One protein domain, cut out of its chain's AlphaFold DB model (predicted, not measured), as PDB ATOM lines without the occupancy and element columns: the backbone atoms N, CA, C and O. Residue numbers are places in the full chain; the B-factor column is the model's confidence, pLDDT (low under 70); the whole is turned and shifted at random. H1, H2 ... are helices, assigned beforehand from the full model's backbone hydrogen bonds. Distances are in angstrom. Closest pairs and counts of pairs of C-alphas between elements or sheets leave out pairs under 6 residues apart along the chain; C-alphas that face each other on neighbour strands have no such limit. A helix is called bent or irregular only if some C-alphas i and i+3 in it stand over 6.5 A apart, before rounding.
ATOM      1  N   THR A 252      28.078  47.408  28.214       83.62
ATOM      2  CA  THR A 252      28.010  46.075  27.626       83.62
ATOM      3  C   THR A 252      27.339  45.102  28.578       83.62
ATOM      4  O   THR A 252      26.487  44.320  28.164       83.62
ATOM      5  N   ASN A 253      27.654  45.163  29.871       82.44
ATOM      6  CA  ASN A 253      27.036  44.292  30.868       82.44
ATOM      7  C   ASN A 253      25.506  44.439  30.935       82.44
ATOM      8  O   ASN A 253      24.801  43.462  31.211       82.44
ATOM      9  N   SER A 254      24.978  45.634  30.667       83.12
ATOM     10  CA  SER A 254      23.535  45.895  30.683       83.12
ATOM     11  C   SER A 254      22.835  45.456  29.393       83.12
ATOM     12  O   SER A 254      21.720  44.923  29.457       83.12
ATOM     13  N   LEU A 255      23.492  45.647  28.244       89.69
ATOM     14  CA  LEU A 255      22.969  45.310  26.922       89.69
ATOM     15  C   LEU A 255      23.096  43.808  26.632       89.69
ATOM     16  O   LEU A 255      22.135  43.188  26.191       89.69
ATOM     17  N   ARG A 256      24.227  43.180  26.981       88.50
ATOM     18  CA  ARG A 256      24.518  41.751  26.745       88.50
ATOM     19  C   ARG A 256      23.476  40.811  27.351       88.50
ATOM     20  O   ARG A 256      23.228  39.749  26.776       88.50
ATOM     21  N   LYS A 257      22.902  41.187  28.501       85.75
ATOM     22  CA  LYS A 257      21.849  40.430  29.202       85.75
ATOM     23  C   LYS A 257      20.515  40.445  28.456       85.75
ATOM     24  O   LYS A 257      19.779  39.473  28.538       85.75
ATOM     25  N   ASP A 258      20.239  41.523  27.728       87.62
ATOM     26  CA  ASP A 258      18.937  41.760  27.104       87.62
ATOM     27  C   ASP A 258      18.970  41.659  25.581       87.62
ATOM     28  O   ASP A 258      17.909  41.634  24.980       87.62
ATOM     29  N   ILE A 259      20.144  41.581  24.949       89.88
ATOM     30  CA  ILE A 259      20.287  41.668  23.488       89.88
ATOM     31  C   ILE A 259      19.402  40.661  22.735       89.88
ATOM     32  O   ILE A 259      18.743  41.030  21.771       89.88
ATOM     33  N   LEU A 260      19.302  39.419  23.219       87.50
ATOM     34  CA  LEU A 260      18.449  38.391  22.611       87.50
ATOM     35  C   LEU A 260      16.966  38.573  22.947       87.50
ATOM     36  O   LEU A 260      16.103  38.219  22.155       87.50
ATOM     37  N   LEU A 261      16.655  39.154  24.107       85.38
ATOM     38  CA  LEU A 261      15.282  39.502  24.456       85.38
ATOM     39  C   LEU A 261      14.785  40.674  23.604       85.38
ATOM     40  O   LEU A 261      13.649  40.648  23.147       85.38
ATOM     41  N   LEU A 262      15.635  41.679  23.371       85.75
ATOM     42  CA  LEU A 262      15.346  42.799  22.479       85.75
ATOM     43  C   LEU A 262      15.077  42.298  21.066       85.75
ATOM     44  O   LEU A 262      14.170  42.794  20.429       85.75
ATOM     45  N   TYR A 263      15.777  41.266  20.608       80.94
ATOM     46  CA  TYR A 263      15.487  40.659  19.314       80.94
ATOM     47  C   TYR A 263      14.064  40.062  19.197       80.94
ATOM     48  O   TYR A 263      13.514  40.041  18.107       80.94
ATOM     49  N   ARG A 264      13.425  39.618  20.293       74.69
ATOM     50  CA  ARG A 264      12.129  38.901  20.262       74.69
ATOM     51  C   ARG A 264      10.864  39.766  20.320       74.69
ATOM     52  O   ARG A 264       9.770  39.228  20.163       74.69
ATOM     53  N   VAL A 265      10.948  41.034  20.713       67.25
ATOM     54  CA  VAL A 265       9.752  41.759  21.188       67.25
ATOM     55  C   VAL A 265       8.831  42.176  20.045       67.25
ATOM     56  O   VAL A 265       9.283  42.677  19.024       67.25
ATOM     57  N   ASP A 266       7.526  41.985  20.248       44.72
ATOM     58  CA  ASP A 266       6.466  42.297  19.287       44.72
ATOM     59  C   ASP A 266       6.481  43.799  18.932       44.72
ATOM     60  O   ASP A 266       6.272  44.663  19.787       44.72
ATOM     61  N   GLY A 267       6.841  44.104  17.684       51.28
ATOM     62  CA  GLY A 267       7.274  45.430  17.210       51.28
ATOM     63  C   GLY A 267       8.685  45.442  16.602       51.28
ATOM     64  O   GLY A 267       9.061  46.421  15.969       51.28
ATOM     65  N   LEU A 268       9.434  44.352  16.786       55.91
ATOM     66  CA  LEU A 268      10.745  44.039  16.207       55.91
ATOM     67  C   LEU A 268      10.703  42.703  15.456       55.91
ATOM     68  O   LEU A 268      11.733  42.038  15.397       55.91
ATOM     69  N   LYS A 269       9.505  42.283  15.008       54.38
ATOM     70  CA  LYS A 269       9.190  40.915  14.572       54.38
ATOM     71  C   LYS A 269      10.255  40.420  13.594       54.38
ATOM     72  O   LYS A 269      10.226  40.794  12.429       54.38
ATOM     73  N   PRO A 270      11.189  39.567  14.036       55.66
ATOM     74  CA  PRO A 270      12.071  38.919  13.096       55.66
ATOM     75  C   PRO A 270      11.237  37.946  12.268       55.66
ATOM     76  O   PRO A 270      10.182  37.490  12.717       55.66
ATOM     77  N   HIS A 271      11.759  37.611  11.091       55.69
ATOM     78  CA  HIS A 271      11.323  36.501  10.244       55.69
ATOM     79  C   HIS A 271      10.729  35.336  11.061       55.69
ATOM     80  O   HIS A 271      11.278  34.990  12.111       55.69
ATOM     81  N   GLU A 272       9.617  34.744  10.608       60.94
ATOM     82  CA  GLU A 272       8.800  33.802  11.401       60.94
ATOM     83  C   GLU A 272       9.634  32.676  12.042       60.94
ATOM     84  O   GLU A 272       9.476  32.386  13.231       60.94
ATOM     85  N   ASP A 273      10.622  32.149  11.316       61.28
ATOM     86  CA  ASP A 273      11.541  31.105  11.795       61.28
ATOM     87  C   ASP A 273      12.419  31.538  12.985       61.28
ATOM     88  O   ASP A 273      12.800  30.732  13.842       61.28
ATOM     89  N   PHE A 274      12.710  32.835  13.094       62.28
ATOM     90  CA  PHE A 274      13.604  33.403  14.099       62.28
ATOM     91  C   PHE A 274      12.878  33.954  15.336       62.28
ATOM     92  O   PHE A 274      13.527  34.298  16.330       62.28
ATOM     93  N   SER A 275      11.540  33.928  15.350       62.91
ATOM     94  CA  SER A 275      10.714  34.300  16.514       62.91
ATOM     95  C   SER A 275      10.980  33.431  17.763       62.91
ATOM     96  O   SER A 275      10.661  33.823  18.888       62.91
ATOM     97  N   ASN A 276      11.640  32.276  17.596       70.62
ATOM     98  CA  ASN A 276      11.982  31.329  18.666       70.62
ATOM     99  C   ASN A 276      13.402  31.498  19.271       70.62
ATOM    100  O   ASN A 276      13.765  30.761  20.191       70.62
ATOM    101  N   ALA A 277      14.202  32.479  18.825       72.88
ATOM    102  CA  ALA A 277      15.611  32.698  19.217       72.88
ATOM    103  C   ALA A 277      15.862  32.679  20.728       72.88
ATOM    104  O   ALA A 277      15.233  33.479  21.378       72.88
ATOM    105  N   PRO A 278      16.758  31.903  21.359       80.88
ATOM    106  CA  PRO A 278      16.825  31.720  22.826       80.88
ATOM    107  C   PRO A 278      16.824  33.022  23.660       80.88
ATOM    108  O   PRO A 278      17.466  33.999  23.300       80.88
ATOM    109  N   LEU A 279      16.145  33.031  24.822       80.50
ATOM    110  CA  LEU A 279      16.077  34.207  25.722       80.50
ATOM    111  C   LEU A 279      17.445  34.639  26.264       80.50
ATOM    112  O   LEU A 279      17.665  35.809  26.570       80.50
ATOM    113  N   SER A 280      18.345  33.676  26.436       83.62
ATOM    114  CA  SER A 280      19.704  33.889  26.907       83.62
ATOM    115  C   SER A 280      20.615  32.868  26.251       83.62
ATOM    116  O   SER A 280      20.251  31.704  26.098       83.62
ATOM    117  N   LEU A 281      21.810  33.315  25.888       87.50
ATOM    118  CA  LEU A 281      22.857  32.480  25.324       87.50
ATOM    119  C   LEU A 281      24.186  32.875  25.958       87.50
ATOM    120  O   LEU A 281      24.479  34.075  26.101       87.50
ATOM    121  N   ALA A 282      24.989  31.878  26.336       90.69
ATOM    122  CA  ALA A 282      26.345  32.106  26.819       90.69
ATOM    123  C   ALA A 282      27.159  32.842  25.747       90.69
ATOM    124  O   ALA A 282      26.994  32.594  24.557       90.69
ATOM    125  N   LYS A 283      28.031  33.765  26.161       91.00
ATOM    126  CA  LYS A 283      28.724  34.682  25.246       91.00
ATOM    127  C   LYS A 283      29.501  33.955  24.135       91.00
ATOM    128  O   LYS A 283      29.388  34.354  22.987       91.00
ATOM    129  N   HIS A 284      30.198  32.867  24.460       91.12
ATOM    130  CA  HIS A 284      30.977  32.081  23.494       91.12
ATOM    131  C   HIS A 284      30.117  31.324  22.464       91.12
ATOM    132  O   HIS A 284      30.606  31.006  21.386       91.12
ATOM    133  N   LEU A 285      28.839  31.062  22.765       92.75
ATOM    134  CA  LEU A 285      27.898  30.405  21.847       92.75
ATOM    135  C   LEU A 285      27.232  31.390  20.874       92.75
ATOM    136  O   LEU A 285      26.495  30.963  19.997       92.75
ATOM    137  N   ARG A 286      27.448  32.699  21.036       93.06
ATOM    138  CA  ARG A 286      26.915  33.738  20.143       93.06
ATOM    139  C   ARG A 286      27.794  33.892  18.892       93.06
ATOM    140  O   ARG A 286      28.726  33.126  18.661       93.06
ATOM    141  N   GLY A 287      27.531  34.917  18.096       93.31
ATOM    142  CA  GLY A 287      28.244  35.210  16.862       93.31
ATOM    143  C   GLY A 287      27.916  34.190  15.781       93.31
ATOM    144  O   GLY A 287      26.769  33.774  15.642       93.31
ATOM    145  N   TRP A 288      28.949  33.752  15.069       94.56
ATOM    146  CA  TRP A 288      28.865  32.734  14.019       94.56
ATOM    147  C   TRP A 288      28.633  31.309  14.552       94.56
ATOM    148  O   TRP A 288      28.362  30.394  13.780       94.56
ATOM    149  N   ASN A 289      28.645  31.116  15.876       93.38
ATOM    150  CA  ASN A 289      28.339  29.830  16.510       93.38
ATOM    151  C   ASN A 289      26.829  29.570  16.663       93.38
ATOM    152  O   ASN A 289      26.437  28.455  17.005       93.38
ATOM    153  N   ASN A 290      25.972  30.553  16.371       91.75
ATOM    154  CA  ASN A 290      24.521  30.427  16.497       91.75
ATOM    155  C   ASN A 290      23.783  31.140  15.356       91.75
ATOM    156  O   ASN A 290      24.129  32.270  15.023       91.75
ATOM    157  N   ASP A 291      22.743  30.506  14.807       90.50
ATOM    158  CA  ASP A 291      22.014  31.013  13.633       90.50
ATOM    159  C   ASP A 291      21.393  32.394  13.872       90.50
ATOM    160  O   ASP A 291      21.560  33.296  13.056       90.50
ATOM    161  N   TYR A 292      20.749  32.605  15.025       88.06
ATOM    162  CA  TYR A 292      20.055  33.861  15.332       88.06
ATOM    163  C   TYR A 292      21.023  35.046  15.418       88.06
ATOM    164  O   TYR A 292      20.773  36.115  14.862       88.06
ATOM    165  N   THR A 293      22.151  34.869  16.114       91.88
ATOM    166  CA  THR A 293      23.154  35.935  16.231       91.88
ATOM    167  C   THR A 293      23.959  36.117  14.952       91.88
ATOM    168  O   THR A 293      24.303  37.250  14.626       91.88
ATOM    169  N   ALA A 294      24.241  35.038  14.218       93.12
ATOM    170  CA  ALA A 294      24.955  35.095  12.949       93.12
ATOM    171  C   ALA A 294      24.144  35.837  11.889       93.12
ATOM    172  O   ALA A 294      24.689  36.710  11.223       93.12
ATOM    173  N   ARG A 295      22.832  35.578  11.806       91.38
ATOM    174  CA  ARG A 295      21.937  36.266  10.872       91.38
ATOM    175  C   ARG A 295      21.997  37.782  11.030       91.38
ATOM    176  O   ARG A 295      22.118  38.491  10.039       91.38
ATOM    177  N   LEU A 296      21.973  38.276  12.274       90.69
ATOM    178  CA  LEU A 296      22.081  39.708  12.593       90.69
ATOM    179  C   LEU A 296      23.448  40.310  12.233       90.69
ATOM    180  O   LEU A 296      23.539  41.498  11.932       90.69
ATOM    181  N   LEU A 297      24.513  39.512  12.308       93.06
ATOM    182  CA  LEU A 297      25.874  39.922  11.952       93.06
ATOM    183  C   LEU A 297      26.166  39.785  10.455       93.06
ATOM    184  O   LEU A 297      27.157  40.346   9.988       93.06
ATOM    185  N   CYS A 298      25.336  39.043   9.723       92.25
ATOM    186  CA  CYS A 298      25.492  38.811   8.299       92.25
ATOM    187  C   CYS A 298      25.274  40.115   7.518       92.25
ATOM    188  O   CYS A 298      24.319  40.837   7.826       92.25
ATOM    189  N   PRO A 299      26.142  40.445   6.542       92.19
ATOM    190  CA  PRO A 299      25.898  41.535   5.608       92.19
ATOM    191  C   PRO A 299      24.510  41.437   4.988       92.19
ATOM    192  O   PRO A 299      24.078  40.348   4.612       92.19
ATOM    193  N   GLN A 300      23.828  42.576   4.856       88.38
ATOM    194  CA  GLN A 300      22.474  42.609   4.294       88.38
ATOM    195  C   GLN A 300      22.416  42.000   2.883       88.38
ATOM    196  O   GLN A 300      21.463  41.296   2.562       88.38
ATOM    197  N   GLU A 301      23.455  42.207   2.073       86.56
ATOM    198  CA  GLU A 301      23.574  41.645   0.723       86.56
ATOM    199  C   GLU A 301      23.610  40.110   0.707       86.56
ATOM    200  O   GLU A 301      23.065  39.479  -0.194       86.56
ATOM    201  N   CYS A 302      24.221  39.493   1.721       88.62
ATOM    202  CA  CYS A 302      24.371  38.041   1.817       88.62
ATOM    203  C   CYS A 302      23.236  37.371   2.603       88.62
ATOM    204  O   CYS A 302      23.291  36.163   2.838       88.62
ATOM    205  N   LEU A 303      22.234  38.135   3.048       88.06
ATOM    206  CA  LEU A 303      21.211  37.645   3.966       88.06
ATOM    207  C   LEU A 303      20.350  36.538   3.342       88.06
ATOM    208  O   LEU A 303      20.047  35.568   4.026       88.06
ATOM    209  N   SER A 304      20.027  36.635   2.047       87.12
ATOM    210  CA  SER A 304      19.300  35.584   1.318       87.12
ATOM    211  C   SER A 304      20.098  34.282   1.252       87.12
ATOM    212  O   SER A 304      19.599  33.233   1.634       87.12
ATOM    213  N   THR A 305      21.377  34.357   0.871       90.62
ATOM    214  CA  THR A 305      22.277  33.194   0.837       90.62
ATOM    215  C   THR A 305      22.463  32.568   2.219       90.62
ATOM    216  O   THR A 305      22.596  31.352   2.340       90.62
ATOM    217  N   PHE A 306      22.487  33.390   3.271       90.56
ATOM    218  CA  PHE A 306      22.532  32.906   4.645       90.56
ATOM    219  C   PHE A 306      21.238  32.183   5.039       90.56
ATOM    220  O   PHE A 306      21.316  31.139   5.675       90.56
ATOM    221  N   ASP A 307      20.074  32.737   4.694       88.50
ATOM    222  CA  ASP A 307      18.775  32.155   5.043       88.50
ATOM    223  C   ASP A 307      18.526  30.826   4.290       88.50
ATOM    224  O   ASP A 307      17.908  29.925   4.855       88.50
ATOM    225  N   ASP A 308      19.082  30.660   3.082       90.38
ATOM    226  CA  ASP A 308      19.032  29.408   2.310       90.38
ATOM    227  C   ASP A 308      19.890  28.283   2.930       90.38
ATOM    228  O   ASP A 308      19.429  27.150   3.087       90.38
ATOM    229  N   GLU A 309      21.148  28.576   3.293       92.44
ATOM    230  CA  GLU A 309      22.102  27.589   3.832       92.44
ATOM    231  C   GLU A 309      22.887  28.121   5.053       92.44
ATOM    232  O   GLU A 309      24.109  28.336   4.984       92.44
ATOM    233  N   PRO A 310      22.238  28.290   6.220       91.81
ATOM    234  CA  PRO A 310      22.845  28.974   7.362       91.81
ATOM    235  C   PRO A 310      24.060  28.230   7.929       91.81
ATOM    236  O   PRO A 310      25.075  28.849   8.242       91.81
ATOM    237  N   GLU A 311      24.012  26.900   8.037       93.88
ATOM    238  CA  GLU A 311      25.120  26.110   8.596       93.88
ATOM    239  C   GLU A 311      26.384  26.184   7.720       93.88
ATOM    240  O   GLU A 311      27.476  26.471   8.221       93.88
ATOM    241  N   SER A 312      26.220  26.011   6.403       95.00
ATOM    242  CA  SER A 312      27.296  26.099   5.406       95.00
ATOM    243  C   SER A 312      27.914  27.500   5.379       95.00
ATOM    244  O   SER A 312      29.138  27.654   5.451       95.00
ATOM    245  N   PHE A 313      27.074  28.540   5.369       95.06
ATOM    246  CA  PHE A 313      27.537  29.925   5.376       95.06
ATOM    247  C   PHE A 313      28.350  30.240   6.637       95.06
ATOM    248  O   PHE A 313      29.457  30.776   6.546       95.06
ATOM    249  N   ARG A 314      27.851  29.865   7.825       94.88
ATOM    250  CA  ARG A 314      28.564  30.083   9.097       94.88
ATOM    251  C   ARG A 314      29.906  29.359   9.129       94.88
ATOM    252  O   ARG A 314      30.896  29.959   9.548       94.88
ATOM    253  N   ALA A 315      29.961  28.113   8.658       95.12
ATOM    254  CA  ALA A 315      31.203  27.346   8.585       95.12
ATOM    255  C   ALA A 315      32.246  28.029   7.685       95.12
ATOM    256  O   ALA A 315      33.400  28.174   8.087       95.12
ATOM    257  N   ARG A 316      31.833  28.535   6.517       94.44
ATOM    258  CA  ARG A 316      32.708  29.268   5.586       94.44
ATOM    259  C   ARG A 316      33.205  30.599   6.149       94.44
ATOM    260  O   ARG A 316      34.361  30.959   5.939       94.44
ATOM    261  N   VAL A 317      32.370  31.326   6.892       94.12
ATOM    262  CA  VAL A 317      32.804  32.551   7.587       94.12
ATOM    263  C   VAL A 317      33.832  32.227   8.675       94.12
ATOM    264  O   VAL A 317      34.851  32.907   8.778       94.12
ATOM    265  N   LEU A 318      33.602  31.172   9.466       92.81
ATOM    266  CA  LEU A 318      34.535  30.730  10.509       92.81
ATOM    267  C   LEU A 318      35.864  30.218   9.936       92.81
ATOM    268  O   LEU A 318      36.910  30.459  10.535       92.81
ATOM    269  N   ALA A 319      35.830  29.556   8.777       91.62
ATOM    270  CA  ALA A 319      37.019  29.127   8.042       91.62
ATOM    271  C   ALA A 319      37.800  30.304   7.424       91.62
ATOM    272  O   ALA A 319      38.986  30.173   7.132       91.62
ATOM    273  N   GLY A 320      37.155  31.465   7.264       90.44
ATOM    274  CA  GLY A 320      37.731  32.645   6.620       90.44
ATOM    275  C   GLY A 320      37.555  32.681   5.099       90.44
ATOM    276  O   GLY A 320      38.102  33.579   4.461       90.44
ATOM    277  N   ASP A 321      36.772  31.763   4.525       91.75
ATOM    278  CA  ASP A 321      36.456  31.726   3.090       91.75
ATOM    279  C   ASP A 321      35.552  32.894   2.679       91.75
ATOM    280  O   ASP A 321      35.644  33.410   1.566       91.75
ATOM    281  N   ILE A 322      34.657  33.306   3.580       90.94
ATOM    282  CA  ILE A 322      33.818  34.495   3.416       90.94
ATOM    283  C   ILE A 322      34.393  35.593   4.307       90.94
ATOM    284  O   ILE A 322      34.261  35.563   5.532       90.94
ATOM    285  N   LYS A 323      35.036  36.580   3.679       90.81
ATOM    286  CA  LYS A 323      35.591  37.738   4.375       90.81
ATOM    287  C   LYS A 323      34.543  38.841   4.467       90.81
ATOM    288  O   LYS A 323      34.209  39.456   3.464       90.81
ATOM    289  N   ILE A 324      34.086  39.117   5.683       90.69
ATOM    290  CA  ILE A 324      33.146  40.204   5.971       90.69
ATOM    291  C   ILE A 324      33.938  41.443   6.377       90.69
ATOM    292  O   ILE A 324      34.711  41.406   7.340       90.69
ATOM    293  N   THR A 325      33.749  42.542   5.653       90.56
ATOM    294  CA  THR A 325      34.415  43.816   5.916       90.56
ATOM    295  C   THR A 325      33.496  44.793   6.654       90.56
ATOM    296  O   THR A 325      32.276  44.664   6.607       90.56
ATOM    297  N   PRO A 326      34.045  45.814   7.336       89.56
ATOM    298  CA  PRO A 326      33.243  46.863   7.972       89.56
ATOM    299  C   PRO A 326      32.377  47.702   7.024       89.56
ATOM    300  O   PRO A 326      31.486  48.404   7.499       89.56
ATOM    301  N   GLY A 327      32.649  47.663   5.714       88.06
ATOM    302  CA  GLY A 327      31.800  48.279   4.692       88.06
ATOM    303  C   GLY A 327      30.550  47.458   4.368       88.06
ATOM    304  O   GLY A 327      29.553  48.030   3.937       88.06
ATOM    305  N   ASP A 328      30.580  46.153   4.645       89.19
ATOM    306  CA  ASP A 328      29.473  45.232   4.409       89.19
ATOM    307  C   ASP A 328      28.504  45.326   5.594       89.19
ATOM    308  O   ASP A 328      28.562  44.554   6.557       89.19
ATOM    309  N   TYR A 329      27.657  46.359   5.578       92.00
ATOM    310  CA  TYR A 329      26.770  46.668   6.693       92.00
ATOM    311  C   TYR A 329      25.882  45.470   7.058       92.00
ATOM    312  O   TYR A 329      25.126  44.937   6.243       92.00
ATOM    313  N   ALA A 330      25.982  45.062   8.323       92.12
ATOM    314  CA  ALA A 330      25.256  43.921   8.857       92.12
ATOM    315  C   ALA A 330      23.744  44.180   8.909       92.12
ATOM    316  O   ALA A 330      23.304  45.309   9.144       92.12
ATOM    317  N   SER A 331      22.954  43.117   8.788       90.12
ATOM    318  CA  SER A 331      21.487  43.163   8.797       90.12
ATOM    319  C   SER A 331      20.908  43.788  10.075       90.12
ATOM    320  O   SER A 331      19.862  44.430  10.028       90.12
ATOM    321  N   LEU A 332      21.626  43.731  11.209       91.38
ATOM    322  CA  LEU A 332      21.254  44.439  12.445       91.38
ATOM    323  C   LEU A 332      21.114  45.962  12.272       91.38
ATOM    324  O   LEU A 332      20.501  46.613  13.118       91.38
ATOM    325  N   LEU A 333      21.725  46.545  11.236       92.94
ATOM    326  CA  LEU A 333      21.642  47.972  10.926       92.94
ATOM    327  C   LEU A 333      20.422  48.307  10.063       92.94
ATOM    328  O   LEU A 333      20.027  49.473  10.027       92.94
ATOM    329  N   TYR A 334      19.809  47.320   9.410       89.62
ATOM    330  CA  TYR A 334      18.728  47.516   8.452       89.62
ATOM    331  C   TYR A 334      17.337  47.330   9.062       89.62
ATOM    332  O   TYR A 334      17.130  46.595  10.031       89.62
ATOM    333  N   ASP A 335      16.374  48.037   8.480       86.50
ATOM    334  CA  ASP A 335      14.945  47.806   8.678       86.50
ATOM    335  C   ASP A 335      14.520  46.545   7.905       86.50
ATOM    336  O   ASP A 335      14.385  46.587   6.683       86.50
ATOM    337  N   LEU A 336      14.376  45.420   8.613       77.06
ATOM    338  CA  LEU A 336      14.104  44.104   8.016       77.06
ATOM    339  C   LEU A 336      12.642  43.919   7.575       77.06
ATOM    340  O   LEU A 336      12.369  42.997   6.812       77.06
ATOM    341  N   ASP A 337      11.735  44.787   8.032       70.62
ATOM    342  CA  ASP A 337      10.293  44.716   7.751       70.62
ATOM    343  C   ASP A 337       9.892  45.486   6.481       70.62
ATOM    344  O   ASP A 337       8.722  45.493   6.092       70.62
ATOM    345  N   ARG A 338      10.830  46.190   5.837       65.25
ATOM    346  CA  ARG A 338      10.550  46.912   4.589       65.25
ATOM    347  C   ARG A 338      10.513  45.963   3.399       65.25
ATOM    348  O   ARG A 338      11.344  45.068   3.311       65.25
ATOM    349  N   ASP A 339       9.583  46.229   2.476       50.47
ATOM    350  CA  ASP A 339       9.414  45.504   1.212       50.47
ATOM    351  C   ASP A 339      10.767  45.365   0.492       50.47
ATOM    352  O   ASP A 339      11.266  46.308  -0.129       50.47
ATOM    353  N   ASN A 340      11.364  44.172   0.593       55.69
ATOM    354  CA  ASN A 340      12.625  43.774  -0.046       55.69
ATOM    355  C   ASN A 340      12.448  43.525  -1.559       55.69
ATOM    356  O   ASN A 340      13.220  42.796  -2.174       55.69
ATOM    357  N   ASP A 341      11.431  44.130  -2.173       55.94
ATOM    358  CA  ASP A 341      11.095  43.952  -3.588       55.94
ATOM    359  C   ASP A 341      12.085  44.668  -4.523       55.94
ATOM    360  O   ASP A 341      12.048  44.484  -5.742       55.94
ATOM    361  N   LEU A 342      12.969  45.506  -3.973       60.25
ATOM    362  CA  LEU A 342      14.028  46.172  -4.722       60.25
ATOM    363  C   LEU A 342      15.344  45.393  -4.614       60.25
ATOM    364  O   LEU A 342      15.706  44.956  -3.520       60.25
ATOM    365  N   PRO A 343      16.111  45.271  -5.716       62.88
ATOM    366  CA  PRO A 343      17.448  44.700  -5.646       62.88
ATOM    367  C   PRO A 343      18.302  45.541  -4.695       62.88
ATOM    368  O   PRO A 343      18.273  46.775  -4.756       62.88
ATOM    369  N   PHE A 344      19.062  44.871  -3.826       71.56
ATOM    370  CA  PHE A 344      19.931  45.536  -2.852       71.56
ATOM    371  C   PHE A 344      20.952  46.457  -3.540       71.56
ATOM    372  O   PHE A 344      21.159  47.590  -3.107       71.56
ATOM    373  N   GLN A 345      21.514  46.003  -4.665       72.69
ATOM    374  CA  GLN A 345      22.429  46.788  -5.489       72.69
ATOM    375  C   GLN A 345      21.755  48.070  -6.004       72.69
ATOM    376  O   GLN A 345      20.739  48.019  -6.699       72.69
ATOM    377  N   GLY A 346      22.346  49.224  -5.692       72.38
ATOM    378  CA  GLY A 346      21.821  50.552  -6.022       72.38
ATOM    379  C   GLY A 346      20.767  51.089  -5.045       72.38
ATOM    380  O   GLY A 346      20.308  52.218  -5.215       72.38
ATOM    381  N   ASN A 347      20.385  50.310  -4.026       76.94
ATOM    382  CA  ASN A 347      19.449  50.694  -2.968       76.94
ATOM    383  C   ASN A 347      20.044  50.469  -1.566       76.94
ATOM    384  O   ASN A 347      19.309  50.322  -0.591       76.94
ATOM    385  N   GLU A 348      21.370  50.499  -1.430       81.38
ATOM    386  CA  GLU A 348      22.107  50.146  -0.208       81.38
ATOM    387  C   GLU A 348      21.741  51.047   0.987       81.38
ATOM    388  O   GLU A 348      21.890  50.663   2.149       81.38
ATOM    389  N   GLN A 349      21.245  52.258   0.709       81.25
ATOM    390  CA  GLN A 349      20.805  53.242   1.702       81.25
ATOM    391  C   GLN A 349      19.372  53.012   2.210       81.25
ATOM    392  O   GLN A 349      18.962  53.630   3.204       81.25
ATOM    393  N   VAL A 350      18.583  52.166   1.539       82.38
ATOM    394  CA  VAL A 350      17.191  51.899   1.906       82.38
ATOM    395  C   VAL A 350      17.167  51.069   3.187       82.38
ATOM    396  O   VAL A 350      17.685  49.965   3.249       82.38
ATOM    397  N   GLY A 351      16.584  51.632   4.248       83.62
ATOM    398  CA  GLY A 351      16.490  50.961   5.550       83.62
ATOM    399  C   GLY A 351      17.785  50.964   6.373       83.62
ATOM    400  O   GLY A 351      17.732  50.631   7.556       83.62
ATOM    401  N   LEU A 352      18.917  51.399   5.809       91.44
ATOM    402  CA  LEU A 352      20.195  51.500   6.516       91.44
ATOM    403  C   LEU A 352      20.085  52.432   7.740       91.44
ATOM    404  O   LEU A 352      19.556  53.540   7.654       91.44
ATOM    405  N   LEU A 353      20.592  51.964   8.885       93.31
ATOM    406  CA  LEU A 353      20.509  52.589  10.214       93.31
ATOM    407  C   LEU A 353      19.083  52.828  10.738       93.31
ATOM    408  O   LEU A 353      18.916  53.554  11.720       93.31
ATOM    409  N   LYS A 354      18.059  52.216  10.130       90.00
ATOM    410  CA  LYS A 354      16.650  52.310  10.557       90.00
ATOM    411  C   LYS A 354      16.127  50.999  11.150       90.00
ATOM    412  O   LYS A 354      14.922  50.796  11.246       90.00
ATOM    413  N   SER A 355      17.032  50.132  11.606       88.44
ATOM    414  CA  SER A 355      16.661  48.914  12.322       88.44
ATOM    415  C   SER A 355      15.918  49.222  13.619       88.44
ATOM    416  O   SER A 355      16.431  49.898  14.519       88.44
ATOM    417  N   ALA A 356      14.727  48.650  13.759       86.75
ATOM    418  CA  ALA A 356      13.971  48.738  14.995       86.75
ATOM    419  C   ALA A 356      14.722  48.045  16.160       86.75
ATOM    420  O   ALA A 356      14.706  48.539  17.293       86.75
ATOM    421  N   PHE A 357      15.466  46.963  15.882       88.38
ATOM    422  CA  PHE A 357      16.308  46.278  16.871       88.38
ATOM    423  C   PHE A 357      17.396  47.211  17.413       88.38
ATOM    424  O   PHE A 357      17.601  47.316  18.629       88.38
ATOM    425  N   LEU A 358      18.059  47.949  16.519       92.06
ATOM    426  CA  LEU A 358      19.068  48.928  16.905       92.06
ATOM    427  C   LEU A 358      18.450  50.075  17.720       92.06
ATOM    428  O   LEU A 358      19.031  50.501  18.721       92.06
ATOM    429  N   ALA A 359      17.240  50.525  17.372       90.75
ATOM    430  CA  ALA A 359      16.504  51.512  18.162       90.75
ATOM    431  C   ALA A 359      16.173  51.004  19.577       90.75
ATOM    432  O   ALA A 359      16.302  51.748  20.552       90.75
ATOM    433  N   ALA A 360      15.823  49.726  19.731       89.12
ATOM    434  CA  ALA A 360      15.597  49.111  21.038       89.12
ATOM    435  C   ALA A 360      16.887  49.028  21.877       89.12
ATOM    436  O   ALA A 360      16.871  49.325  23.081       89.12
ATOM    437  N   CYS A 361      18.024  48.720  21.240       92.12
ATOM    438  CA  CYS A 361      19.354  48.786  21.857       92.12
ATOM    439  C   CYS A 361      19.695  50.213  22.308       92.12
ATOM    440  O   CYS A 361      20.172  50.421  23.425       92.12
ATOM    441  N   TYR A 362      19.377  51.217  21.490       92.69
ATOM    442  CA  TYR A 362      19.580  52.619  21.844       92.69
ATOM    443  C   TYR A 362      18.749  53.003  23.066       92.69
ATOM    444  O   TYR A 362      19.277  53.533  24.047       92.69
ATOM    445  N   LYS A 363      17.454  52.664  23.065       89.06
ATOM    446  CA  LYS A 363      16.571  52.903  24.212       89.06
ATOM    447  C   LYS A 363      17.102  52.232  25.472       89.06
ATOM    448  O   LYS A 363      17.109  52.834  26.542       89.06
ATOM    449  N   ARG A 364      17.624  51.006  25.359       89.06
ATOM    450  CA  ARG A 364      18.228  50.282  26.490       89.06
ATOM    451  C   ARG A 364      19.359  51.070  27.144       89.06
ATOM    452  O   ARG A 364      19.415  51.108  28.374       89.06
ATOM    453  N   LEU A 365      20.200  51.715  26.340       89.62
ATOM    454  CA  LEU A 365      21.375  52.446  26.806       89.62
ATOM    455  C   LEU A 365      21.078  53.885  27.249       89.62
ATOM    456  O   LEU A 365      21.732  54.366  28.174       89.62
ATOM    457  N   TRP A 366      20.100  54.562  26.641       88.19
ATOM    458  CA  TRP A 366      19.837  55.992  26.865       88.19
ATOM    459  C   TRP A 366      18.580  56.275  27.694       88.19
ATOM    460  O   TRP A 366      18.596  57.132  28.585       88.19
ATOM    461  N   THR A 367      17.494  55.549  27.428       85.75
ATOM    462  CA  THR A 367      16.170  55.763  28.034       85.75
ATOM    463  C   THR A 367      15.783  54.672  29.051       85.75
ATOM    464  O   THR A 367      14.831  54.842  29.808       85.75
ATOM    465  N   GLY A 368      16.573  53.600  29.157       83.69
ATOM    466  CA  GLY A 368      16.464  52.541  30.163       83.69
ATOM    467  C   GLY A 368      15.575  51.355  29.760       83.69
ATOM    468  O   GLY A 368      14.825  51.411  28.788       83.69
ATOM    469  N   ARG A 369      15.640  50.267  30.554       82.19
ATOM    470  CA  ARG A 369      15.018  48.952  30.255       82.19
ATOM    471  C   ARG A 369      13.550  49.029  29.848       82.19
ATOM    472  O   ARG A 369      13.139  48.364  28.910       82.19
ATOM    473  N   SER A 370      12.758  49.789  30.602       76.56
ATOM    474  CA  SER A 370      11.303  49.839  30.448       76.56
ATOM    475  C   SER A 370      10.883  50.421  29.103       76.56
ATOM    476  O   SER A 370       9.843  50.052  28.581       76.56
ATOM    477  N   SER A 371      11.698  51.314  28.541       77.56
ATOM    478  CA  SER A 371      11.432  51.939  27.245       77.56
ATOM    479  C   SER A 371      11.866  51.080  26.057       77.56
ATOM    480  O   SER A 371      11.305  51.220  24.978       77.56
ATOM    481  N   SER A 372      12.837  50.178  26.244       77.19
ATOM    482  CA  SER A 372      13.388  49.340  25.172       77.19
ATOM    483  C   SER A 372      12.363  48.407  24.539       77.19
ATOM    484  O   SER A 372      12.507  48.051  23.378       77.19
ATOM    485  N   PHE A 373      11.344  48.028  25.308       72.62
ATOM    486  CA  PHE A 373      10.296  47.094  24.901       72.62
ATOM    487  C   PHE A 373       8.997  47.789  24.484       72.62
ATOM    488  O   PHE A 373       7.995  47.122  24.259       72.62
ATOM    489  N   LEU A 374       8.992  49.125  24.423       70.00
ATOM    490  CA  LEU A 374       7.830  49.895  24.007       70.00
ATOM    491  C   LEU A 374       8.013  50.392  22.565       70.00
ATOM    492  O   LEU A 374       9.059  50.987  22.254       70.00
ATOM    493  N   PRO A 375       7.004  50.208  21.694       64.00
ATOM    494  CA  PRO A 375       7.007  50.831  20.380       64.00
ATOM    495  C   PRO A 375       6.901  52.353  20.540       64.00
ATOM    496  O   PRO A 375       6.133  52.857  21.360       64.00
ATOM    497  N   GLY A 376       7.696  53.096  19.767       65.31
ATOM    498  CA  GLY A 376       7.724  54.559  19.835       65.31
ATOM    499  C   GLY A 376       8.121  55.124  21.209       65.31
ATOM    500  O   GLY A 376       9.007  54.615  21.897       65.31
ATOM    501  N   VAL A 377       7.491  56.229  21.596       64.06
ATOM    502  CA  VAL A 377       7.917  57.078  22.718       64.06
ATOM    503  C   VAL A 377       7.376  56.557  24.042       64.06
ATOM    504  O   VAL A 377       6.181  56.301  24.185       64.06
ATOM    505  N   CYS A 378       8.228  56.490  25.065       56.81
ATOM    506  CA  CYS A 378       7.779  56.178  26.418       56.81
ATOM    507  C   CYS A 378       7.016  57.382  27.012       56.81
ATOM    508  O   CYS A 378       7.624  58.305  27.549       56.81
ATOM    509  N   ALA A 379       5.681  57.374  26.930       46.59
ATOM    510  CA  ALA A 379       4.806  58.459  27.401       46.59
ATOM    511  C   ALA A 379       4.542  58.468  28.928       46.59
ATOM    512  O   ALA A 379       3.738  59.261  29.416       46.59
ATOM    513  N   GLY A 380       5.187  57.584  29.698       51.28
ATOM    514  CA  GLY A 380       4.895  57.362  31.121       51.28
ATOM    515  C   GLY A 380       6.028  57.724  32.084       51.28
ATOM    516  O   GLY A 380       7.208  57.741  31.730       51.28
ATOM    517  N   VAL A 381       5.669  57.960  33.352       51.66
ATOM    518  CA  VAL A 381       6.630  58.062  34.461       51.66
ATOM    519  C   VAL A 381       7.265  56.688  34.679       51.66
ATOM    520  O   VAL A 381       6.619  55.768  35.169       51.66
ATOM    521  N   VAL A 382       8.538  56.544  34.312       53.72
ATOM    522  CA  VAL A 382       9.309  55.331  34.607       53.72
ATOM    523  C   VAL A 382       9.603  55.282  36.108       53.72
ATOM    524  O   VAL A 382      10.210  56.205  36.654       53.72
ATOM    525  N   VAL A 383       9.167  54.212  36.774       50.38
ATOM    526  CA  VAL A 383       9.482  53.939  38.183       50.38
ATOM    527  C   VAL A 383      10.946  53.490  38.275       50.38
ATOM    528  O   VAL A 383      11.321  52.493  37.663       50.38
ATOM    529  N   GLY A 384      11.783  54.228  39.011       60.19
ATOM    530  CA  GLY A 384      13.209  53.922  39.197       60.19
ATOM    531  C   GLY A 384      14.140  55.119  38.969       60.19
ATOM    532  O   GLY A 384      13.701  56.267  38.914       60.19
ATOM    533  N   MET A 385      15.446  54.846  38.855       59.03
ATOM    534  CA  MET A 385      16.456  55.854  38.496       59.03
ATOM    535  C   MET A 385      16.083  56.526  37.172       59.03
ATOM    536  O   MET A 385      15.748  55.843  36.202       59.03
ATOM    537  N   GLN A 386      16.158  57.860  37.124       66.56
ATOM    538  CA  GLN A 386      15.859  58.585  35.892       66.56
ATOM    539  C   GLN A 386      16.806  58.140  34.769       66.56
ATOM    540  O   GLN A 386      18.009  58.003  35.015       66.56
ATOM    541  N   PRO A 387      16.294  57.945  33.543       77.94
ATOM    542  CA  PRO A 387      17.140  57.604  32.415       77.94
ATOM    543  C   PRO A 387      18.222  58.653  32.164       77.94
ATOM    544  O   PRO A 387      18.006  59.843  32.414       77.94
ATOM    545  N   ILE A 388      19.363  58.217  31.625       81.94
ATOM    546  CA  ILE A 388      20.513  59.087  31.334       81.94
ATOM    547  C   ILE A 388      20.084  60.244  30.433       81.94
ATOM    548  O   ILE A 388      20.367  61.396  30.758       81.94
ATOM    549  N   ALA A 389      19.306  59.962  29.386       82.44
ATOM    550  CA  ALA A 389      18.813  61.000  28.489       82.44
ATOM    551  C   ALA A 389      17.998  62.080  29.221       82.44
ATOM    552  O   ALA A 389      18.191  63.270  28.992       82.44
ATOM    553  N   ARG A 390      17.146  61.694  30.180       81.25
ATOM    554  CA  ARG A 390      16.356  62.652  30.970       81.25
ATOM    555  C   ARG A 390      17.232  63.463  31.923       81.25
ATOM    556  O   ARG A 390      17.041  64.671  32.041       81.25
ATOM    557  N   LYS A 391      18.185  62.811  32.594       80.44
ATOM    558  CA  LYS A 391      19.081  63.464  33.556       80.44
ATOM    559  C   LYS A 391      19.975  64.509  32.887       80.44
ATOM    560  O   LYS A 391      20.127  65.602  33.423       80.44
ATOM    561  N   TYR A 392      20.521  64.176  31.721       82.19
ATOM    562  CA  TYR A 392      21.419  65.040  30.953       82.19
ATOM    563  C   TYR A 392      20.702  65.875  29.889       82.19
ATOM    564  O   TYR A 392      21.353  66.554  29.106       82.19
ATOM    565  N   LYS A 393      19.360  65.859  29.874       83.38
ATOM    566  CA  LYS A 393      18.518  66.602  28.921       83.38
ATOM    567  C   LYS A 393      18.880  66.333  27.454       83.38
ATOM    568  O   LYS A 393      18.745  67.208  26.602       83.38
ATOM    569  N   VAL A 394      19.303  65.108  27.157       83.94
ATOM    570  CA  VAL A 394      19.563  64.650  25.792       83.94
ATOM    571  C   VAL A 394      18.214  64.413  25.122       83.94
ATOM    572  O   VAL A 394      17.489  63.489  25.487       83.94
ATOM    573  N   GLY A 395      17.856  65.294  24.190       83.12
ATOM    574  CA  GLY A 395      16.581  65.263  23.458       83.12
ATOM    575  C   GLY A 395      16.733  65.112  21.944       83.12
ATOM    576  O   GLY A 395      15.773  65.344  21.208       83.12
ATOM    577  N   ARG A 396      17.950  64.799  21.489       88.38
ATOM    578  CA  ARG A 396      18.312  64.565  20.091       88.38
ATOM    579  C   ARG A 396      19.292  63.403  20.001       88.38
ATOM    580  O   ARG A 396      20.128  63.237  20.892       88.38
ATOM    581  N   VAL A 397      19.158  62.585  18.968       91.94
ATOM    582  CA  VAL A 397      20.103  61.513  18.642       91.94
ATOM    583  C   VAL A 397      21.241  62.097  17.803       91.94
ATOM    584  O   VAL A 397      21.002  62.937  16.938       91.94
ATOM    585  N   SER A 398      22.482  61.677  18.061       92.56
ATOM    586  CA  SER A 398      23.648  62.095  17.280       92.56
ATOM    587  C   SER A 398      24.180  60.938  16.424       92.56
ATOM    588  O   SER A 398      24.042  59.774  16.806       92.56
ATOM    589  N   PRO A 399      24.848  61.218  15.290       94.06
ATOM    590  CA  PRO A 399      25.510  60.183  14.489       94.06
ATOM    591  C   PRO A 399      26.464  59.303  15.308       94.06
ATOM    592  O   PRO A 399      26.444  58.076  15.211       94.06
ATOM    593  N   ARG A 400      27.252  59.930  16.192       93.75
ATOM    594  CA  ARG A 400      28.198  59.245  17.082       93.75
ATOM    595  C   ARG A 400      27.501  58.332  18.086       93.75
ATOM    596  O   ARG A 400      28.013  57.249  18.359       93.75
ATOM    597  N   SER A 401      26.334  58.724  18.609       94.38
ATOM    598  CA  SER A 401      25.583  57.861  19.521       94.38
ATOM    599  C   SER A 401      24.962  56.666  18.794       94.38
ATOM    600  O   SER A 401      24.942  55.576  19.360       94.38
ATOM    601  N   ILE A 402      24.533  56.816  17.534       95.56
ATOM    602  CA  ILE A 402      24.100  55.684  16.692       95.56
ATOM    603  C   ILE A 402      25.269  54.719  16.462       95.56
ATOM    604  O   ILE A 402      25.131  53.522  16.720       95.56
ATOM    605  N   ALA A 403      26.430  55.237  16.044       95.62
ATOM    606  CA  ALA A 403      27.635  54.439  15.821       95.62
ATOM    607  C   ALA A 403      28.058  53.684  17.091       95.62
ATOM    608  O   ALA A 403      28.293  52.478  17.050       95.62
ATOM    609  N   TYR A 404      28.067  54.359  18.243       94.81
ATOM    610  CA  TYR A 404      28.368  53.744  19.535       94.81
ATOM    611  C   TYR A 404      27.449  52.552  19.846       94.81
ATOM    612  O   TYR A 404      27.921  51.457  20.163       94.81
ATOM    613  N   VAL A 405      26.131  52.736  19.706       95.00
ATOM    614  CA  VAL A 405      25.152  51.669  19.962       95.00
ATOM    615  C   VAL A 405      25.312  50.516  18.971       95.00
ATOM    616  O   VAL A 405      25.226  49.361  19.386       95.00
ATOM    617  N   ALA A 406      25.585  50.798  17.695       95.44
ATOM    618  CA  ALA A 406      25.822  49.779  16.674       95.44
ATOM    619  C   ALA A 406      27.027  48.892  17.014       95.44
ATOM    620  O   ALA A 406      26.919  47.664  16.990       95.44
ATOM    621  N   ILE A 407      28.147  49.502  17.408       95.06
ATOM    622  CA  ILE A 407      29.354  48.776  17.812       95.06
ATOM    623  C   ILE A 407      29.104  47.924  19.061       95.06
ATOM    624  O   ILE A 407      29.476  46.747  19.091       95.06
ATOM    625  N   LEU A 408      28.422  48.467  20.074       94.50
ATOM    626  CA  LEU A 408      28.085  47.701  21.276       94.50
ATOM    627  C   LEU A 408      27.101  46.564  21.001       94.50
ATOM    628  O   LEU A 408      27.249  45.485  21.578       94.50
ATOM    629  N   ALA A 409      26.105  46.775  20.140       94.75
ATOM    630  CA  ALA A 409      25.153  45.740  19.748       94.75
ATOM    631  C   ALA A 409      25.870  44.607  19.005       94.75
ATOM    632  O   ALA A 409      25.737  43.446  19.399       94.75
ATOM    633  N   ARG A 410      26.712  44.941  18.016       94.44
ATOM    634  CA  ARG A 410      27.565  43.981  17.300       94.44
ATOM    635  C   ARG A 410      28.445  43.198  18.271       94.44
ATOM    636  O   ARG A 410      28.447  41.967  18.246       94.44
ATOM    637  N   PHE A 411      29.124  43.884  19.194       93.94
ATOM    638  CA  PHE A 411      29.911  43.221  20.230       93.94
ATOM    639  C   PHE A 411      29.043  42.346  21.135       93.94
ATOM    640  O   PHE A 411      29.457  41.256  21.488       93.94
ATOM    641  N   CYS A 412      27.829  42.735  21.517       93.81
ATOM    642  CA  CYS A 412      26.958  41.885  22.337       93.81
ATOM    643  C   CYS A 412      26.493  40.614  21.607       93.81
ATOM    644  O   CYS A 412      26.233  39.602  22.272       93.81
ATOM    645  N   LEU A 413      26.399  40.676  20.277       93.19
ATOM    646  CA  LEU A 413      26.015  39.578  19.394       93.19
ATOM    647  C   LEU A 413      27.184  38.674  19.000       93.19
ATOM    648  O   LEU A 413      26.930  37.522  18.685       93.19
ATOM    649  N   SER A 414      28.435  39.141  19.027       93.50
ATOM    650  CA  SER A 414      29.606  38.323  18.671       93.50
ATOM    651  C   SER A 414      29.923  37.244  19.720       93.50
ATOM    652  O   SER A 414      29.359  37.248  20.818       93.50
ATOM    653  N   SER A 415      30.869  36.346  19.434       93.19
ATOM    654  CA  SER A 415      31.444  35.413  20.422       93.19
ATOM    655  C   SER A 415      32.635  35.993  21.201       93.19
ATOM    656  O   SER A 415      32.990  35.447  22.247       93.19
ATOM    657  N   ALA A 416      33.208  37.117  20.750       91.44
ATOM    658  CA  ALA A 416      34.440  37.695  21.293       91.44
ATOM    659  C   ALA A 416      34.344  37.990  22.804       91.44
ATOM    660  O   ALA A 416      33.424  38.699  23.223       91.44
ATOM    661  N   PRO A 417      35.273  37.500  23.643       89.50
ATOM    662  CA  PRO A 417      35.170  37.646  25.096       89.50
ATOM    663  C   PRO A 417      35.384  39.088  25.577       89.50
ATOM    664  O   PRO A 417      34.786  39.498  26.571       89.50
ATOM    665  N   HIS A 418      36.192  39.866  24.854       88.00
ATOM    666  CA  HIS A 418      36.585  41.226  25.221       88.00
ATOM    667  C   HIS A 418      36.295  42.192  24.077       88.00
ATOM    668  O   HIS A 418      36.370  41.815  22.907       88.00
ATOM    669  N   PHE A 419      35.979  43.438  24.421       88.88
ATOM    670  CA  PHE A 419      35.817  44.496  23.437       88.88
ATOM    671  C   PHE A 419      37.194  44.911  22.917       88.88
ATOM    672  O   PHE A 419      38.082  45.228  23.707       88.88
ATOM    673  N   LYS A 420      37.384  44.862  21.599       89.50
ATOM    674  CA  LYS A 420      38.654  45.158  20.931       89.50
ATOM    675  C   LYS A 420      38.398  45.866  19.605       89.50
ATOM    676  O   LYS A 420      37.314  45.754  19.028       89.50
ATOM    677  N   VAL A 421      39.429  46.544  19.100       91.19
ATOM    678  CA  VAL A 421      39.421  47.150  17.757       91.19
ATOM    679  C   VAL A 421      39.136  46.089  16.696       91.19
ATOM    680  O   VAL A 421      38.246  46.286  15.874       91.19
ATOM    681  N   PHE A 422      39.823  44.948  16.767       90.50
ATOM    682  CA  PHE A 422      39.636  43.827  15.851       90.50
ATOM    683  C   PHE A 422      38.898  42.677  16.529       90.50
ATOM    684  O   PHE A 422      39.247  42.275  17.641       90.50
ATOM    685  N   ASP A 423      37.881  42.162  15.847       83.44
ATOM    686  CA  ASP A 423      37.189  40.929  16.216       83.44
ATOM    687  C   ASP A 423      38.054  39.699  15.897       83.44
ATOM    688  O   ASP A 423      38.880  39.727  14.980       83.44
ATOM    689  N   ASP A 424      37.838  38.610  16.632       75.31
ATOM    690  CA  ASP A 424      38.614  37.374  16.486       75.31
ATOM    691  C   ASP A 424      38.260  36.647  15.168       75.31
ATOM    692  O   ASP A 424      39.104  35.973  14.576       75.31
ATOM    693  N   VAL A 425      37.033  36.829  14.657       77.06
ATOM    694  CA  VAL A 425      36.577  36.258  13.377       77.06
ATOM    695  C   VAL A 425      36.823  37.245  12.235       77.06
ATOM    696  O   VAL A 425      36.297  38.360  12.234       77.06
ATOM    697  N   GLY A 426      37.631  36.840  11.250       72.19
ATOM    698  CA  GLY A 426      37.870  37.606  10.018       72.19
ATOM    699  C   GLY A 426      38.639  38.923  10.192       72.19
ATOM    700  O   GLY A 426      38.745  39.683   9.231       72.19
ATOM    701  N   LYS A 427      39.179  39.205  11.392       82.88
ATOM    702  CA  LYS A 427      39.839  40.480  11.748       82.88
ATOM    703  C   LYS A 427      38.972  41.706  11.433       82.88
ATOM    704  O   LYS A 427      39.473  42.734  10.979       82.88
ATOM    705  N   PHE A 428      37.665  41.602  11.664       89.81
ATOM    706  CA  PHE A 428      36.733  42.704  11.438       89.81
ATOM    707  C   PHE A 428      37.089  43.916  12.315       89.81
ATOM    708  O   PHE A 428      37.204  43.774  13.534       89.81
ATOM    709  N   SER A 429      37.224  45.108  11.723       93.31
ATOM    710  CA  SER A 429      37.559  46.344  12.446       93.31
ATOM    711  C   SER A 429      36.306  47.070  12.948       93.31
ATOM    712  O   SER A 429      35.558  47.675  12.178       93.31
ATOM    713  N   ASN A 430      36.081  47.050  14.265       92.94
ATOM    714  CA  ASN A 430      35.005  47.814  14.901       92.94
ATOM    715  C   ASN A 430      35.278  49.331  14.864       92.94
ATOM    716  O   ASN A 430      34.331  50.113  14.817       92.94
ATOM    717  N   LEU A 431      36.554  49.742  14.852       93.44
ATOM    718  CA  LEU A 431      36.949  51.141  14.661       93.44
ATOM    719  C   LEU A 431      36.514  51.640  13.284       93.44
ATOM    720  O   LEU A 431      35.859  52.668  13.175       93.44
ATOM    721  N   GLU A 432      36.820  50.872  12.242       93.25
ATOM    722  CA  GLU A 432      36.456  51.240  10.877       93.25
ATOM    723  C   GLU A 432      34.934  51.289  10.699       93.25
ATOM    724  O   GLU A 432      34.428  52.226  10.087       93.25
ATOM    725  N   LEU A 433      34.190  50.341  11.283       94.25
ATOM    726  CA  LEU A 433      32.725  50.385  11.275       94.25
ATOM    727  C   LEU A 433      32.199  51.660  11.957       94.25
ATOM    728  O   LEU A 433      31.306  52.312  11.419       94.25
ATOM    729  N   TYR A 434      32.759  52.040  13.111       94.69
ATOM    730  CA  TYR A 434      32.380  53.276  13.804       94.69
ATOM    731  C   TYR A 434      32.607  54.496  12.906       94.69
ATOM    732  O   TYR A 434      31.683  55.280  12.683       94.69
ATOM    733  N   THR A 435      33.812  54.625  12.347       92.69
ATOM    734  CA  THR A 435      34.185  55.738  11.470       92.69
ATOM    735  C   THR A 435      33.309  55.785  10.222       92.69
ATOM    736  O   THR A 435      32.834  56.856   9.859       92.69
ATOM    737  N   ARG A 436      33.017  54.637   9.597       93.75
ATOM    738  CA  ARG A 436      32.120  54.548   8.435       93.75
ATOM    739  C   ARG A 436      30.709  55.025   8.768       93.75
ATOM    740  O   ARG A 436      30.180  55.850   8.033       93.75
ATOM    741  N   ILE A 437      30.134  54.582   9.891       94.69
ATOM    742  CA  ILE A 437      28.798  55.025  10.320       94.69
ATOM    743  C   ILE A 437      28.779  56.534  10.573       94.69
ATOM    744  O   ILE A 437      27.842  57.197  10.141       94.69
ATOM    745  N   VAL A 438      29.790  57.089  11.248       93.06
ATOM    746  CA  VAL A 438      29.874  58.544  11.465       93.06
ATOM    747  C   VAL A 438      30.001  59.283  10.129       93.06
ATOM    748  O   VAL A 438      29.275  60.249   9.904       93.06
ATOM    749  N   ASN A 439      30.835  58.781   9.216       91.69
ATOM    750  CA  ASN A 439      31.069  59.388   7.906       91.69
ATOM    751  C   ASN A 439      29.834  59.389   6.993       91.69
ATOM    752  O   ASN A 439      29.719  60.281   6.154       91.69
ATOM    753  N   LEU A 440      28.880  58.465   7.180       91.94
ATOM    754  CA  LEU A 440      27.585  58.512   6.483       91.94
ATOM    755  C   LEU A 440      26.826  59.824   6.744       91.94
ATOM    756  O   LEU A 440      25.988  60.209   5.934       91.94
ATOM    757  N   PHE A 441      27.122  60.515   7.849       93.19
ATOM    758  CA  PHE A 441      26.494  61.780   8.232       93.19
ATOM    759  C   PHE A 441      27.365  63.018   7.966       93.19
ATOM    760  O   PHE A 441      26.999  64.103   8.419       93.19
ATOM    761  N   ASN A 442      28.483  62.890   7.237       89.38
ATOM    762  CA  ASN A 442      29.365  64.029   6.940       89.38
ATOM    763  C   ASN A 442      28.642  65.133   6.152       89.38
ATOM    764  O   ASN A 442      28.838  66.315   6.430       89.38
ATOM    765  N   ASP A 443      27.751  64.765   5.226       89.12
ATOM    766  CA  ASP A 443      26.841  65.722   4.595       89.12
ATOM    767  C   ASP A 443      25.575  65.896   5.446       89.12
ATOM    768  O   ASP A 443      24.540  65.261   5.223       89.12
ATOM    769  N   ALA A 444      25.642  66.799   6.426       85.50
ATOM    770  CA  ALA A 444      24.505  67.144   7.280       85.50
ATOM    771  C   ALA A 444      23.299  67.705   6.496       85.50
ATOM    772  O   ALA A 444      22.174  67.725   7.009       85.50
ATOM    773  N   ASN A 445      23.505  68.167   5.255       86.44
ATOM    774  CA  ASN A 445      22.451  68.727   4.423       86.44
ATOM    775  C   ASN A 445      21.722  67.699   3.566       86.44
ATOM    776  O   ASN A 445      20.582  67.987   3.171       86.44
ATOM    777  N   SER A 446      22.318  66.522   3.363       91.19
ATOM    778  CA  SER A 446      21.719  65.406   2.639       91.19
ATOM    779  C   SER A 446      20.312  65.083   3.166       91.19
ATOM    780  O   SER A 446      20.109  64.963   4.385       91.19
ATOM    781  N   PRO A 447      19.315  64.904   2.273       89.94
ATOM    782  CA  PRO A 447      17.980  64.457   2.657       89.94
ATOM    783  C   PRO A 447      18.009  63.165   3.478       89.94
ATOM    784  O   PRO A 447      17.294  63.062   4.473       89.94
ATOM    785  N   TRP A 448      18.890  62.222   3.127       89.69
ATOM    786  CA  TRP A 448      19.011  60.947   3.832       89.69
ATOM    787  C   TRP A 448      19.454  61.137   5.291       89.69
ATOM    788  O   TRP A 448      18.856  60.545   6.190       89.69
ATOM    789  N   CYS A 449      20.433  62.013   5.551       92.00
ATOM    790  CA  CYS A 449      20.910  62.319   6.904       92.00
ATOM    791  C   CYS A 449      19.794  62.914   7.766       92.00
ATOM    792  O   CYS A 449      19.535  62.446   8.877       92.00
ATOM    793  N   LYS A 450      19.088  63.914   7.223       91.44
ATOM    794  CA  LYS A 450      17.973  64.590   7.902       91.44
ATOM    795  C   LYS A 450      16.832  63.626   8.199       91.44
ATOM    796  O   LYS A 450      16.341  63.607   9.323       91.44
ATOM    797  N   GLU A 451      16.431  62.812   7.226       91.31
ATOM    798  CA  GLU A 451      15.363  61.823   7.388       91.31
ATOM    799  C   GLU A 451      15.731  60.720   8.384       91.31
ATOM    800  O   GLU A 451      14.882  60.271   9.152       91.31
ATOM    801  N   THR A 452      16.987  60.276   8.382       92.19
ATOM    802  CA  THR A 452      17.466  59.244   9.304       92.19
ATOM    803  C   THR A 452      17.512  59.771  10.734       92.19
ATOM    804  O   THR A 452      16.915  59.154  11.614       92.19
ATOM    805  N   LEU A 453      18.102  60.945  10.980       93.06
ATOM    806  CA  LEU A 453      18.109  61.555  12.318       93.06
ATOM    807  C   LEU A 453      16.696  61.910  12.806       93.06
ATOM    808  O   LEU A 453      16.367  61.661  13.962       93.06
ATOM    809  N   ALA A 454      15.830  62.401  11.917       90.69
ATOM    810  CA  ALA A 454      14.416  62.640  12.203       90.69
ATOM    811  C   ALA A 454      13.676  61.366  12.638       90.69
ATOM    812  O   ALA A 454      12.903  61.393  13.599       90.69
ATOM    813  N   TRP A 455      13.915  60.249  11.945       90.38
ATOM    814  CA  TRP A 455      13.365  58.951  12.329       90.38
ATOM    815  C   TRP A 455      13.852  58.553  13.725       90.38
ATOM    816  O   TRP A 455      13.034  58.218  14.578       90.38
ATOM    817  N   TRP A 456      15.151  58.677  14.001       92.25
ATOM    818  CA  TRP A 456      15.730  58.382  15.313       92.25
ATOM    819  C   TRP A 456      15.130  59.241  16.435       92.25
ATOM    820  O   TRP A 456      14.681  58.712  17.454       92.25
ATOM    821  N   ASP A 457      15.049  60.557  16.247       90.44
ATOM    822  CA  ASP A 457      14.460  61.481  17.221       90.44
ATOM    823  C   ASP A 457      12.992  61.159  17.518       90.44
ATOM    824  O   ASP A 457      12.554  61.205  18.673       90.44
ATOM    825  N   MET A 458      12.235  60.782  16.487       87.00
ATOM    826  CA  MET A 458      10.848  60.357  16.628       87.00
ATOM    827  C   MET A 458      10.744  59.028  17.389       87.00
ATOM    828  O   MET A 458       9.947  58.924  18.323       87.00
ATOM    829  N   GLN A 459      11.559  58.030  17.036       85.44
ATOM    830  CA  GLN A 459      11.518  56.700  17.652       85.44
ATOM    831  C   GLN A 459      11.959  56.700  19.118       85.44
ATOM    832  O   GLN A 459      11.416  55.940  19.924       85.44
ATOM    833  N   ILE A 460      12.950  57.523  19.468       86.69
ATOM    834  CA  ILE A 460      13.553  57.539  20.806       86.69
ATOM    835  C   ILE A 460      12.887  58.575  21.716       86.69
ATOM    836  O   ILE A 460      12.543  58.256  22.856       86.69
ATOM    837  N   TYR A 461      12.701  59.805  21.230       83.94
ATOM    838  CA  TYR A 461      12.290  60.948  22.053       83.94
ATOM    839  C   TYR A 461      10.899  61.488  21.726       83.94
ATOM    840  O   TYR A 461      10.381  62.311  22.480       83.94
ATOM    841  N   GLY A 462      10.273  61.041  20.636       79.62
ATOM    842  CA  GLY A 462       8.949  61.521  20.244       79.62
ATOM    843  C   GLY A 462       8.920  62.920  19.685       79.62
ATOM    844  O   GLY A 462       7.869  63.561  19.674       79.62
TER     845      GLY A 462
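Overview. This is residues 252 to 462 of the 521 residues of an uncharacterized protein of Trametes versicolor (strain FP-101664) (UniProt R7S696). Two helices, H10 and H7, cross near the middle of the domain, and the other helices gather round them: H11 folds back beside H10, H12 meets H7 with its residues 456 to 460, and H1, H2 and H4 pack on residues 408 to 413 of H10. H5 and H6 lie beyond H4 towards one end of the longest axis, and H9 with the loop of residues 373 to 387 lies towards the other end. The printed part has 211 residues with twelve named helices, H1 to H12 in chain order, and no named strand; the class is all helix, though under half of the residues, 101, are in named elements. The whole is compact, with a radius of gyration of the C-alphas of 16.6 A, and rounded, spanning 48 by 39 by 34 A.

Along the chain. The longest helices are H10, residues 399 to 413, 21.2 A from first to last C-alpha, and H12, residues 447 to 461, 20.5 A. H10 begins at C-alpha 399 (25.510, 60.183, 14.489) and ends at C-alpha 413 (26.015, 39.578, 19.394). H7 is residues 356 to 366, 15.1 A; H6 is residues 310 to 319, 14.2 A; H11 is residues 430 to 439, 14.1 A; H5 is residues 300 to 308, 13.8 A. The shorter helices are H1, residues 252 to 256, H2, 259 to 264, H3, 272 to 276, H4, 291 to 297, H8, 369 to 372, and H9, 388 to 391. H1 begins at C-alpha 252 (28.010, 46.075, 27.626), and H12 ends at C-alpha 461 (12.290, 60.948, 22.053). H5 is irregular, with C-alphas 301 and 304 7.4 A apart, and H3 only just so, with C-alphas 273 and 276 6.9 A apart.

Arrangement. H7 and H10 are the hub, touching five helices each. They touch each other about perpendicular, at 77 degrees, closest at the C-alphas of Tyr 362 and Val 405, 6.0 A apart. H10 and H11 form a helical hairpin at a shallow tilt of 30 degrees, opposite ways, with the C-alphas of Ala 403 and Tyr 434 closest at 5.3 A. H10 touches H1 with residues 408 to 413 alone, closest at Arg 256 and Cys 412, whose C-alphas are 5.0 A apart. With residues 410 to 413 alone it touches H4 at a shallow tilt of 26 degrees, opposite ways; the closest C-alphas, of Thr 293 and Leu 413, are 5.6 A apart. H4 and H5 form a helical hairpin but only just touch, with 3 pairs of C-alphas within 8 A, closest at Arg 295 and Leu 303, 7.1 A. H4 and H6 also only just touch, with 3 such pairs, closest at Asp 291 and Pro 310, 6.6 A. H7 touches H2 at a steep tilt of 44 degrees, opposite ways, closest at the C-alphas of Tyr 263 and Phe 357, 6.2 A. H12 touches H7 with residues 456 to 460 alone, at a steep tilt of 58 degrees, the same way; the C-alphas of Lys 363 and Ile 460 are closest, 6.5 A apart. H8 touches H7, with the C-alphas of Ala 360 and Ser 372 closest at 4.7 A. H9 is close to H7 but not clearly touching, and H3 stands so to H2 and H4. Every O i to N i+4 pair is within hydrogen-bond range in H1, H6, H7, H10, H11 and H12; the counts are 1 of 2 in H2, 2 of 3 in H4, 3 of 5 in H5 and 0 of 1 in H3, which has 1 of 2 O i to N i+3 pairs within range, while H8 and H9 are too short for an O i to N i+4 pair.

Size, cuts and confidence. The two C-alphas farthest apart, of Asp 321 and Val 381, are 50.7 A apart. The printed part has no cut. The long links are H3 to H4, H6 to H7 with 36 residues, H8 to H9, and H10 to H11. The mean pLDDT of the printed part is 84.1; residues 265 to 275, 338 to 343 and 375 to 386 are under 70.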